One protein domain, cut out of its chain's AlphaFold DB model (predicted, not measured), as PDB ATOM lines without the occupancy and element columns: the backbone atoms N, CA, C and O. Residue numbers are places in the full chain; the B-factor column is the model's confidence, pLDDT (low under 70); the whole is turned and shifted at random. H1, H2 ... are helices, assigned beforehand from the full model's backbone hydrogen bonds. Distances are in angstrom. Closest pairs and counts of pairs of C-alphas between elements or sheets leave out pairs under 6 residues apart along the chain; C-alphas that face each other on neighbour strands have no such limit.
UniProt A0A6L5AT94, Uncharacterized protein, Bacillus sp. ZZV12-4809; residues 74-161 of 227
ATOM      1  N   HIS A  74     187.390 148.843  50.347       85.50
ATOM      2  CA  HIS A  74     186.449 148.132  51.207       85.50
ATOM      3  C   HIS A  74     185.814 149.041  52.271       85.50
ATOM      4  O   HIS A  74     184.643 148.885  52.606       85.50
ATOM      5  N   GLU A  75     186.578 149.979  52.831       87.06
ATOM      6  CA  GLU A  75     186.084 150.932  53.834       87.06
ATOM      7  C   GLU A  75     185.203 152.028  53.216       87.06
ATOM      8  O   GLU A  75     184.345 152.600  53.893       87.06
ATOM      9  N   HIS A  76     185.388 152.321  51.929       92.31
ATOM     10  CA  HIS A  76     184.637 153.362  51.253       92.31
ATOM     11  C   HIS A  76     183.226 152.907  50.864       92.31
ATOM     12  O   HIS A  76     183.027 151.988  50.072       92.31
ATOM     13  N   VAL A  77     182.224 153.634  51.359       91.19
ATOM     14  CA  VAL A  77     180.814 153.416  51.024       91.19
ATOM     15  C   VAL A  77     180.200 154.731  50.557       91.19
ATOM     16  O   VAL A  77     180.151 155.705  51.303       91.19
ATOM     17  N   GLU A  78     179.685 154.755  49.327       89.38
ATOM     18  CA  GLU A  78     178.959 155.912  48.786       89.38
ATOM     19  C   GLU A  78     177.458 155.843  49.092       89.38
ATOM     20  O   GLU A  78     176.809 156.875  49.270       89.38
ATOM     21  N   PHE A  79     176.883 154.633  49.114       88.19
ATOM     22  CA  PHE A  79     175.443 154.431  49.289       88.19
ATOM     23  C   PHE A  79     175.127 153.301  50.273       88.19
ATOM     24  O   PHE A  79     175.500 152.149  50.052       88.19
ATOM     25  N   ALA A  80     174.355 153.642  51.307       93.31
ATOM     26  CA  ALA A  80     173.876 152.736  52.351       93.31
ATOM     27  C   ALA A  80     172.490 153.180  52.860       93.31
ATOM     28  O   ALA A  80     172.320 153.587  54.002       93.31
ATOM     29  N   SER A  81     171.494 153.197  51.974       94.81
ATOM     30  CA  SER A  81     170.117 153.569  52.320       94.81
ATOM     31  C   SER A  81     169.305 152.416  52.911       94.81
ATOM     32  O   SER A  81     168.363 152.664  53.655       94.81
ATOM     33  N   PHE A  82     169.596 151.180  52.504       96.25
ATOM     34  CA  PHE A  82     168.912 149.982  52.985       96.25
ATOM     35  C   PHE A  82     169.843 148.780  52.845       96.25
ATOM     36  O   PHE A  82     170.029 148.251  51.749       96.25
ATOM     37  N   THR A  83     170.479 148.407  53.946       96.38
ATOM     38  CA  THR A  83     171.559 147.420  54.018       96.38
ATOM     39  C   THR A  83     171.045 146.037  54.430       96.38
ATOM     40  O   THR A  83     169.884 145.879  54.810       96.38
ATOM     41  N   ALA A  84     171.891 145.006  54.345       93.06
ATOM     42  CA  ALA A  84     171.504 143.659  54.770       93.06
ATOM     43  C   ALA A  84     171.087 143.586  56.260       93.06
ATOM     44  O   ALA A  84     170.072 142.944  56.541       93.06
ATOM     45  N   PRO A  85     171.770 144.276  57.203       94.75
ATOM     46  CA  PRO A  85     171.274 144.436  58.571       94.75
ATOM     47  C   PRO A  85     169.885 145.080  58.647       94.75
ATOM     48  O   PRO A  85     169.016 144.546  59.327       94.75
ATOM     49  N   ASP A  86     169.631 146.153  57.889       95.62
ATOM     50  CA  ASP A  86     168.315 146.815  57.885       95.62
ATOM     51  C   ASP A  86     167.203 145.880  57.389       95.62
ATOM     52  O   ASP A  86     166.083 145.884  57.908       95.62
ATOM     53  N   LEU A  87     167.503 145.060  56.375       95.62
ATOM     54  CA  LEU A  87     166.586 144.036  55.882       95.62
ATOM     55  C   LEU A  87     166.301 142.990  56.960       95.62
ATOM     56  O   LEU A  87     165.133 142.675  57.198       95.62
ATOM     57  N   LEU A  88     167.343 142.479  57.618       93.94
ATOM     58  CA  LEU A  88     167.206 141.493  58.684       93.94
ATOM     59  C   LEU A  88     166.353 142.044  59.830       93.94
ATOM     60  O   LEU A  88     165.380 141.403  60.228       93.94
ATOM     61  N   ASP A  89     166.656 143.252  60.301       95.69
ATOM     62  CA  ASP A  89     165.923 143.920  61.375       95.69
ATOM     63  C   ASP A  89     164.449 144.131  61.007       95.69
ATOM     64  O   ASP A  89     163.553 143.901  61.827       95.69
ATOM     65  N   ASN A  90     164.163 144.512  59.758       96.88
ATOM     66  CA  ASN A  90     162.797 144.685  59.264       96.88
ATOM     67  C   ASN A  90     162.029 143.353  59.228       96.88
ATOM     68  O   ASN A  90     160.893 143.273  59.715       96.88
ATOM     69  N   VAL A  91     162.652 142.296  58.700       96.19
ATOM     70  CA  VAL A  91     162.060 140.955  58.623       96.19
ATOM     71  C   VAL A  91     161.801 140.398  60.025       96.19
ATOM     72  O   VAL A  91     160.681 139.960  60.302       96.19
ATOM     73  N   LEU A  92     162.777 140.477  60.934       93.75
ATOM     74  CA  LEU A  92     162.632 140.027  62.323       93.75
ATOM     75  C   LEU A  92     161.535 140.808  63.051       93.75
ATOM     76  O   LEU A  92     160.620 140.203  63.606       93.75
ATOM     77  N   SER A  93     161.532 142.137  62.936       97.19
ATOM     78  CA  SER A  93     160.496 142.990  63.532       97.19
ATOM     79  C   SER A  93     159.086 142.625  63.058       97.19
ATOM     80  O   SER A  93     158.113 142.721  63.812       97.19
ATOM     81  N   ARG A  94     158.923 142.243  61.786       97.62
ATOM     82  CA  ARG A  94     157.623 141.822  61.236       97.62
ATOM     83  C   ARG A  94     157.235 140.423  61.701       97.62
ATOM     84  O   ARG A  94     156.053 140.208  61.979       97.62
ATOM     85  N   LEU A  95     158.198 139.511  61.802       94.81
ATOM     86  CA  LEU A  95     157.995 138.153  62.298       94.81
ATOM     87  C   LEU A  95     157.567 138.160  63.774       94.81
ATOM     88  O   LEU A  95     156.563 137.545  64.118       94.81
ATOM     89  N   GLU A  96     158.254 138.924  64.625       96.44
ATOM     90  CA  GLU A  96     157.947 139.057  66.059       96.44
ATOM     91  C   GLU A  96     156.555 139.643  66.315       96.44
ATOM     92  O   GLU A  96     155.849 139.236  67.236       96.44
ATOM     93  N   ARG A  97     156.118 140.573  65.461       97.81
ATOM     94  CA  ARG A  97     154.770 141.159  65.512       97.81
ATOM     95  C   ARG A  97     153.686 140.247  64.926       97.81
ATOM     96  O   ARG A  97     152.540 140.681  64.829       97.81
ATOM     97  N   GLY A  98     154.036 139.042  64.470       97.38
ATOM     98  CA  GLY A  98     153.111 138.106  63.830       97.38
ATOM     99  C   GLY A  98     152.551 138.598  62.491       97.38
ATOM    100  O   GLY A  98     151.473 138.171  62.090       97.38
ATOM    101  N   ARG A  99     153.240 139.525  61.804       98.06
ATOM    102  CA  ARG A  99     152.800 140.068  60.501       98.06
ATOM    103  C   ARG A  99     153.188 139.190  59.318       98.06
ATOM    104  O   ARG A  99     152.625 139.363  58.242       98.06
ATOM    105  N   ILE A 100     154.184 138.330  59.503       97.88
ATOM    106  CA  ILE A 100     154.655 137.356  58.521       97.88
ATOM    107  C   ILE A 100     154.954 136.036  59.222       97.88
ATOM    108  O   ILE A 100     155.234 136.000  60.421       97.88
ATOM    109  N   THR A 101     154.921 134.955  58.461       98.38
ATOM    110  CA  THR A 101     155.341 133.620  58.880       98.38
ATOM    111  C   THR A 101     156.853 133.434  58.710       98.38
ATOM    112  O   THR A 101     157.517 134.170  57.979       98.38
ATOM    113  N   GLN A 102     157.421 132.400  59.341       97.00
ATOM    114  CA  GLN A 102     158.842 132.058  59.167       97.00
ATOM    115  C   GLN A 102     159.196 131.705  57.712       97.00
ATOM    116  O   GLN A 102     160.302 131.995  57.260       97.00
ATOM    117  N   ALA A 103     158.272 131.079  56.979       97.81
ATOM    118  CA  ALA A 103     158.475 130.740  55.573       97.81
ATOM    119  C   ALA A 103     158.539 132.001  54.698       97.81
ATOM    120  O   ALA A 103     159.422 132.117  53.853       97.81
ATOM    121  N   GLU A 104     157.655 132.971  54.948       97.25
ATOM    122  CA  GLU A 104     157.670 134.268  54.263       97.25
ATOM    123  C   GLU A 104     158.924 135.077  54.600       97.25
ATOM    124  O   GLU A 104     159.516 135.665  53.701       97.25
ATOM    125  N   ALA A 105     159.374 135.054  55.859       95.56
ATOM    126  CA  ALA A 105     160.615 135.704  56.279       95.56
ATOM    127  C   ALA A 105     161.832 135.172  55.504       95.56
ATOM    128  O   ALA A 105     162.625 135.957  54.986       95.56
ATOM    129  N   ARG A 106     161.952 133.843  55.370       95.62
ATOM    130  CA  ARG A 106     163.017 133.215  54.570       95.62
ATOM    131  C   ARG A 106     162.918 133.603  53.100       95.62
ATOM    132  O   ARG A 106     163.899 134.058  52.534       95.62
ATOM    133  N   ALA A 107     161.725 133.512  52.512       96.88
ATOM    134  CA  ALA A 107     161.517 133.876  51.115       96.88
ATOM    135  C   ALA A 107     161.834 135.356  50.828       96.88
ATOM    136  O   ALA A 107     162.321 135.682  49.748       96.88
ATOM    137  N   GLU A 108     161.561 136.262  51.773       96.69
ATOM    138  CA  GLU A 108     161.895 137.682  51.642       96.69
ATOM    139  C   GLU A 108     163.415 137.891  51.616       96.69
ATOM    140  O   GLU A 108     163.905 138.532  50.681       96.69
ATOM    141  N   MET A 109     164.144 137.269  52.551       95.38
ATOM    142  CA  MET A 109     165.613 137.276  52.597       95.38
ATOM    143  C   MET A 109     166.230 136.654  51.336       95.38
ATOM    144  O   MET A 109     167.090 137.270  50.716       95.38
ATOM    145  N   ASP A 110     165.738 135.488  50.905       95.88
ATOM    146  CA  ASP A 110     166.232 134.770  49.721       95.88
ATOM    147  C   ASP A 110     165.972 135.540  48.415       95.88
ATOM    148  O   ASP A 110     166.678 135.373  47.420       95.88
ATOM    149  N   SER A 111     164.933 136.382  48.392       96.19
ATOM    150  CA  SER A 111     164.594 137.200  47.223       96.19
ATOM    151  C   SER A 111     165.397 138.495  47.121       96.19
ATOM    152  O   SER A 111     165.362 139.143  46.070       96.19
ATOM    153  N   ALA A 112     166.069 138.904  48.196       96.94
ATOM    154  CA  ALA A 112     166.897 140.095  48.202       96.94
ATOM    155  C   ALA A 112     168.263 139.803  47.567       96.94
ATOM    156  O   ALA A 112     168.817 138.715  47.688       96.94
ATOM    157  N   GLN A 113     168.802 140.793  46.867       97.00
ATOM    158  CA  GLN A 113     170.126 140.748  46.258       97.00
ATOM    159  C   GLN A 113     170.907 141.998  46.647       97.00
ATOM    160  O   GLN A 113     170.336 143.085  46.764       97.00
ATOM    161  N   GLU A 114     172.215 141.849  46.824       96.94
ATOM    162  CA  GLU A 114     173.134 142.972  46.996       96.94
ATOM    163  C   GLU A 114     173.364 143.691  45.659       96.94
ATOM    164  O   GLU A 114     173.200 143.126  44.574       96.94
ATOM    165  N   CYS A 115     173.682 144.980  45.720       97.31
ATOM    166  CA  CYS A 115     174.022 145.765  44.540       97.31
ATOM    167  C   CYS A 115     175.443 145.441  44.052       97.31
ATOM    168  O   CYS A 115     176.392 145.580  44.807       97.31
ATOM    169  N   ASP A 116     175.619 145.152  42.758       97.19
ATOM    170  CA  ASP A 116     176.938 144.902  42.141       97.19
ATOM    171  C   ASP A 116     177.846 146.157  42.058       97.19
ATOM    172  O   ASP A 116     178.942 146.095  41.496       97.19
ATOM    173  N   TYR A 117     177.398 147.331  42.519       96.62
ATOM    174  CA  TYR A 117     178.249 148.526  42.528       96.62
ATOM    175  C   TYR A 117     179.192 148.478  43.732       96.62
ATOM    176  O   TYR A 117     178.717 148.444  44.862       96.62
ATOM    177  N   VAL A 118     180.505 148.546  43.481       94.31
ATOM    178  CA  VAL A 118     181.572 148.326  44.482       94.31
ATOM    179  C   VAL A 118     181.397 149.162  45.757       94.31
ATOM    180  O   VAL A 118     181.700 148.678  46.838       94.31
ATOM    181  N   PHE A 119     180.855 150.379  45.655       96.00
ATOM    182  CA  PHE A 119     180.675 151.292  46.797       96.00
ATOM    183  C   PHE A 119     179.217 151.424  47.265       96.00
ATOM    184  O   PHE A 119     178.822 152.450  47.826       96.00
ATOM    185  N   CYS A 120     178.378 150.424  46.995       96.06
ATOM    186  CA  CYS A 120     176.979 150.398  47.412       96.06
ATOM    187  C   CYS A 120     176.655 149.091  48.119       96.06
ATOM    188  O   CYS A 120     176.547 148.043  47.493       96.06
ATOM    189  N   ILE A 121     176.402 149.192  49.419       96.12
ATOM    190  CA  ILE A 121     176.071 148.054  50.289       96.12
ATOM    191  C   ILE A 121     174.556 147.840  50.417       96.12
ATOM    192  O   ILE A 121     174.067 147.217  51.359       96.12
ATOM    193  N   ASN A 122     173.785 148.412  49.489       97.19
ATOM    194  CA  ASN A 122     172.339 148.284  49.509       97.19
ATOM    195  C   ASN A 122     171.902 146.890  49.066       97.19
ATOM    196  O   ASN A 122     172.333 146.393  48.023       97.19
ATOM    197  N   VAL A 123     170.930 146.346  49.788       97.62
ATOM    198  CA  VAL A 123     170.151 145.188  49.360       97.62
ATOM    199  C   VAL A 123     168.849 145.649  48.718       97.62
ATOM    200  O   VAL A 123     168.260 146.665  49.090       97.62
ATOM    201  N   TYR A 124     168.389 144.927  47.705       97.75
ATOM    202  CA  TYR A 124     167.156 145.253  47.002       97.75
ATOM    203  C   TYR A 124     166.493 144.002  46.441       97.75
ATOM    204  O   TYR A 124     167.135 142.990  46.178       97.75
ATOM    205  N   LYS A 125     165.184 144.086  46.205       97.50
ATOM    206  CA  LYS A 125     164.451 143.045  45.488       97.50
ATOM    207  C   LYS A 125     164.527 143.315  43.980       97.50
ATOM    208  O   LYS A 125     163.996 144.339  43.529       97.50
ATOM    209  N   PRO A 126     165.166 142.447  43.179       97.25
ATOM    210  CA  PRO A 126     165.302 142.667  41.749       97.25
ATOM    211  C   PRO A 126     163.932 142.606  41.063       97.25
ATOM    212  O   PRO A 126     163.110 141.730  41.329       97.25
ATOM    213  N   ARG A 127     163.677 143.530  40.129       96.75
ATOM    214  CA  ARG A 127     162.457 143.505  39.298       96.75
ATOM    215  C   ARG A 127     162.571 142.523  38.133       96.75
ATOM    216  O   ARG A 127     161.573 142.184  37.505       96.75
ATOM    217  N   ARG A 128     163.799 142.132  37.786       96.12
ATOM    218  CA  ARG A 128     164.139 141.218  36.691       96.12
ATOM    219  C   ARG A 128     165.240 140.286  37.175       96.12
ATOM    220  O   ARG A 128     166.149 140.760  37.840       96.12
ATOM    221  N   ALA A 129     165.221 139.023  36.756       93.81
ATOM    222  CA  ALA A 129     166.212 138.025  37.177       93.81
ATOM    223  C   ALA A 129     167.676 138.438  36.912       93.81
ATOM    224  O   ALA A 129     168.562 138.082  37.675       93.81
ATOM    225  N   ASN A 130     167.923 139.233  35.863       95.56
ATOM    226  CA  ASN A 130     169.267 139.689  35.474       95.56
ATOM    227  C   ASN A 130     169.602 141.108  35.971       95.56
ATOM    228  O   ASN A 130     170.504 141.759  35.435       95.56
ATOM    229  N   GLN A 131     168.821 141.658  36.903       97.44
ATOM    230  CA  GLN A 131     169.119 142.965  37.474       97.44
ATOM    231  C   GLN A 131     170.285 142.827  38.456       97.44
ATOM    232  O   GLN A 131     170.209 142.047  39.387       97.44
ATOM    233  N   LYS A 132     171.358 143.584  38.207       98.00
ATOM    234  CA  LYS A 132     172.597 143.569  39.001       98.00
ATOM    235  C   LYS A 132     172.746 144.763  39.941       98.00
ATOM    236  O   LYS A 132     173.445 144.702  40.935       98.00
ATOM    237  N   TYR A 133     172.078 145.868  39.622       98.12
ATOM    238  CA  TYR A 133     172.206 147.123  40.356       98.12
ATOM    239  C   TYR A 133     170.858 147.541  40.932       98.12
ATOM    240  O   TYR A 133     169.829 147.427  40.252       98.12
ATOM    241  N   CYS A 134     170.872 148.109  42.138       97.19
ATOM    242  CA  CYS A 134     169.663 148.598  42.801       97.19
ATOM    243  C   CYS A 134     169.007 149.763  42.036       97.19
ATOM    244  O   CYS A 134     167.784 149.897  42.023       97.19
ATOM    245  N   CYS A 135     169.801 150.577  41.329       96.62
ATOM    246  CA  CYS A 135     169.320 151.704  40.535       96.62
ATOM    247  C   CYS A 135     170.193 151.980  39.296       96.62
ATOM    248  O   CYS A 135     171.290 151.440  39.131       96.62
ATOM    249  N   ARG A 136     169.708 152.859  38.406       97.12
ATOM    250  CA  ARG A 136     170.439 153.273  37.195       97.12
ATOM    251  C   ARG A 136     171.737 154.025  37.517       97.12
ATOM    252  O   ARG A 136     172.727 153.809  36.830       97.12
ATOM    253  N   ASN A 137     171.737 154.848  38.566       97.00
ATOM    254  CA  ASN A 137     172.907 155.626  38.981       97.00
ATOM    255  C   ASN A 137     174.070 154.704  39.400       97.00
ATOM    256  O   ASN A 137     175.166 154.833  38.871       97.00
ATOM    257  N   CYS A 138     173.809 153.675  40.219       97.31
ATOM    258  CA  CYS A 138     174.814 152.665  40.586       97.31
ATOM    259  C   CYS A 138     175.418 151.963  39.357       97.31
ATOM    260  O   CYS A 138     176.624 151.741  39.294       97.31
ATOM    261  N   LYS A 139     174.605 151.672  38.332       97.62
ATOM    262  CA  LYS A 139     175.096 151.093  37.072       97.62
ATOM    263  C   LYS A 139     176.027 152.041  36.309       97.62
ATOM    264  O   LYS A 139     176.980 151.583  35.684       97.62
ATOM    265  N   GLU A 140     175.717 153.334  36.278       97.25
ATOM    266  CA  GLU A 140     176.545 154.344  35.608       97.25
ATOM    267  C   GLU A 140     177.858 154.557  36.376       97.25
ATOM    268  O   GLU A 140     178.926 154.465  35.771       97.25
ATOM    269  N   ARG A 141     177.797 154.667  37.708       95.81
ATOM    270  CA  ARG A 141     178.980 154.779  38.570       95.81
ATOM    271  C   ARG A 141     179.884 153.555  38.530       95.81
ATOM    272  O   ARG A 141     181.093 153.720  38.457       95.81
ATOM    273  N   GLN A 142     179.338 152.338  38.467       97.06
ATOM    274  CA  GLN A 142     180.166 151.137  38.298       97.06
ATOM    275  C   GLN A 142     180.978 151.193  36.997       97.06
ATOM    276  O   GLN A 142     182.146 150.816  36.977       97.06
ATOM    277  N   LYS A 143     180.396 151.695  35.899       97.50
ATOM    278  CA  LYS A 143     181.141 151.859  34.639       97.50
ATOM    279  C   LYS A 143     182.264 152.882  34.772       97.50
ATOM    280  O   LYS A 143     183.323 152.694  34.183       97.50
ATOM    281  N   GLU A 144     182.026 153.968  35.498       95.56
ATOM    282  CA  GLU A 144     183.049 154.980  35.765       95.56
ATOM    283  C   GLU A 144     184.147 154.443  36.681       95.56
ATOM    284  O   GLU A 144     185.319 154.657  36.389       95.56
ATOM    285  N   ALA A 145     183.788 153.687  37.719       95.12
ATOM    286  CA  ALA A 145     184.727 153.033  38.618       95.12
ATOM    287  C   ALA A 145     185.626 152.040  37.864       95.12
ATOM    288  O   ALA A 145     186.834 152.047  38.066       95.12
ATOM    289  N   VAL A 146     185.077 151.252  36.931       95.50
ATOM    290  CA  VAL A 146     185.873 150.351  36.073       95.50
ATOM    291  C   VAL A 146     186.834 151.134  35.175       95.50
ATOM    292  O   VAL A 146     188.022 150.832  35.149       95.50
ATOM    293  N   LYS A 147     186.359 152.186  34.492       94.44
ATOM    294  CA  LYS A 147     187.234 153.055  33.680       94.44
ATOM    295  C   LYS A 147     188.329 153.715  34.517       94.44
ATOM    296  O   LYS A 147     189.437 153.938  34.036       94.44
ATOM    297  N   ARG A 148     188.009 154.076  35.761       90.88
ATOM    298  CA  ARG A 148     188.962 154.658  36.703       90.88
ATOM    299  C   ARG A 148     190.009 153.630  37.098       90.88
ATOM    300  O   ARG A 148     191.185 153.933  36.965       90.88
ATOM    301  N   PHE A 149     189.590 152.418  37.438       90.94
ATOM    302  CA  PHE A 149     190.483 151.311  37.754       90.94
ATOM    303  C   PHE A 149     191.451 151.004  36.606       90.94
ATOM    304  O   PHE A 149     192.648 150.882  36.838       90.94
ATOM    305  N   GLU A 150     190.978 150.985  35.359       87.94
ATOM    306  CA  GLU A 150     191.844 150.819  34.179       87.94
ATOM    307  C   GLU A 150     192.889 151.940  34.038       87.94
ATOM    308  O   GLU A 150     193.986 151.708  33.533       87.94
ATOM    309  N   ARG A 151     192.564 153.161  34.486       83.44
ATOM    310  CA  ARG A 151     193.432 154.343  34.382       83.44
ATOM    311  C   ARG A 151     194.403 154.491  35.555       83.44
ATOM    312  O   ARG A 151     195.535 154.911  35.341       83.44
ATOM    313  N   THR A 152     193.950 154.240  36.781       82.81
ATOM    314  CA  THR A 152     194.677 154.564  38.022       82.81
ATOM    315  C   THR A 152     195.040 153.338  38.853       82.81
ATOM    316  O   THR A 152     195.832 153.463  39.780       82.81
ATOM    317  N   GLY A 153     194.482 152.164  38.551       85.38
ATOM    318  CA  GLY A 153     194.650 150.951  39.354       85.38
ATOM    319  C   GLY A 153     193.766 150.882  40.607       85.38
ATOM    320  O   GLY A 153     193.909 149.940  41.383       85.38
ATOM    321  N   THR A 154     192.850 151.840  40.807       89.81
ATOM    322  CA  THR A 154     191.884 151.850  41.921       89.81
ATOM    323  C   THR A 154     190.472 152.209  41.456       89.81
ATOM    324  O   THR A 154     190.277 152.997  40.526       89.81
ATOM    325  N   TYR A 155     189.472 151.627  42.116       92.06
ATOM    326  CA  TYR A 155     188.067 151.981  41.937       92.06
ATOM    327  C   TYR A 155     187.716 153.314  42.610       92.06
ATOM    328  O   TYR A 155     186.756 153.966  42.187       92.06
ATOM    329  N   LEU A 156     188.476 153.738  43.627       90.69
ATOM    330  CA  LEU A 156     188.136 154.884  44.467       90.69
ATOM    331  C   LEU A 156     188.043 156.176  43.661       90.69
ATOM    332  O   LEU A 156     188.913 156.451  42.836       90.69
ATOM    333  N   PRO A 157     187.004 156.991  43.875       87.75
ATOM    334  CA  PRO A 157     186.976 158.345  43.352       87.75
ATOM    335  C   PRO A 157     188.142 159.184  43.869       87.75
ATOM    336  O   PRO A 157     188.526 159.065  45.027       87.75
ATOM    337  N   GLU A 158     188.643 160.087  43.021       81.56
ATOM    338  CA  GLU A 158     189.770 160.967  43.362       81.56
ATOM    339  C   GLU A 158     189.508 161.730  44.663       81.56
ATOM    340  O   GLU A 158     190.378 161.775  45.515       81.56
ATOM    341  N   HIS A 159     188.280 162.203  44.880       79.12
ATOM    342  CA  HIS A 159     187.889 162.938  46.085       79.12
ATOM    343  C   HIS A 159     187.895 162.144  47.400       79.12
ATOM    344  O   HIS A 159     187.682 162.728  48.458       79.12
ATOM    345  N   VAL A 160     188.003 160.813  47.346       80.75
ATOM    346  CA  VAL A 160     187.968 159.971  48.553       80.75
ATOM    347  C   VAL A 160     189.333 159.907  49.205       80.75
ATOM    348  O   VAL A 160     189.426 159.854  50.426       80.75
ATOM    349  N   TYR A 161     190.380 159.922  48.389       73.12
ATOM    350  CA  TYR A 161     191.749 159.963  48.874       73.12
ATOM    351  C   TYR A 161     192.369 161.353  48.722       73.12
ATOM    352  O   TYR A 161     193.237 161.675  49.512       73.12
TER     353      TYR A 161
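What this domain is: This is residues 74 to 161 of the 227 residues of an uncharacterized protein of Bacillus sp. ZZV12-4809 (UniProt A0A6L5AT94). The longest helix, H3, makes one end of an elongated, loose body, and a helical hairpin of H1 and H2 makes the other, with a looped stretch, residues 112 to 135, in the middle. The short helix H4 follows a turn after H3, and residues 74 to 83 lead into H1. The printed part has 88 residues with four named helices, H1, H2, H3 and H4 along the chain, and no named strand. The class is all helix, with 44 of the 88 residues in the helices. The radius of gyration of the C-alphas is 16.0 A, and the C-alphas span 52 by 27 by 16 A.

How they stand to each other: H3, residues 136 to 152, touches no helix. It is apart from H4, residues 158 to 161, from H2, residues 102 to 111, and from H1, residues 84 to 96. H1 and H2 touch and form a helical hairpin; their closest C-alphas, those of Val 91 and Ala 105, are 5.9 A apart. They run opposite ways at a shallow tilt of 20 degrees, with centres 10.6 A apart. H4 is apart from H1 and H2. Residues 113 to 114 pair with residues 123 to 124, antiparallel. In H1, H2 and H3 every O i to N i+4 pair is within hydrogen-bond range; H4 is too short for such a pair, and its one O i to N i+3 pair is within range.

Where its parts are: H3 is 24.3 A from first to last C-alpha, beginning at C-alpha 136, (170.439, 153.273, 37.195). H1 is 18.2 A long and begins at C-alpha 84, (171.504, 143.659, 54.770). H2 is 14.2 A long. H4 is 5.9 A long and ends at C-alpha 161, (191.749, 159.963, 48.874).

The domain as a whole: The two C-alphas farthest apart, those of Gly 98 and Arg 151, are 52.5 A apart. The link from H2 to H3, 24 residues, is long; those from H1 to H2 and from H3 to H4 are tight. The printed part has no cut. Its mean pLDDT is 94.1, and no printed residue is under 70; the mean of H4 is 79.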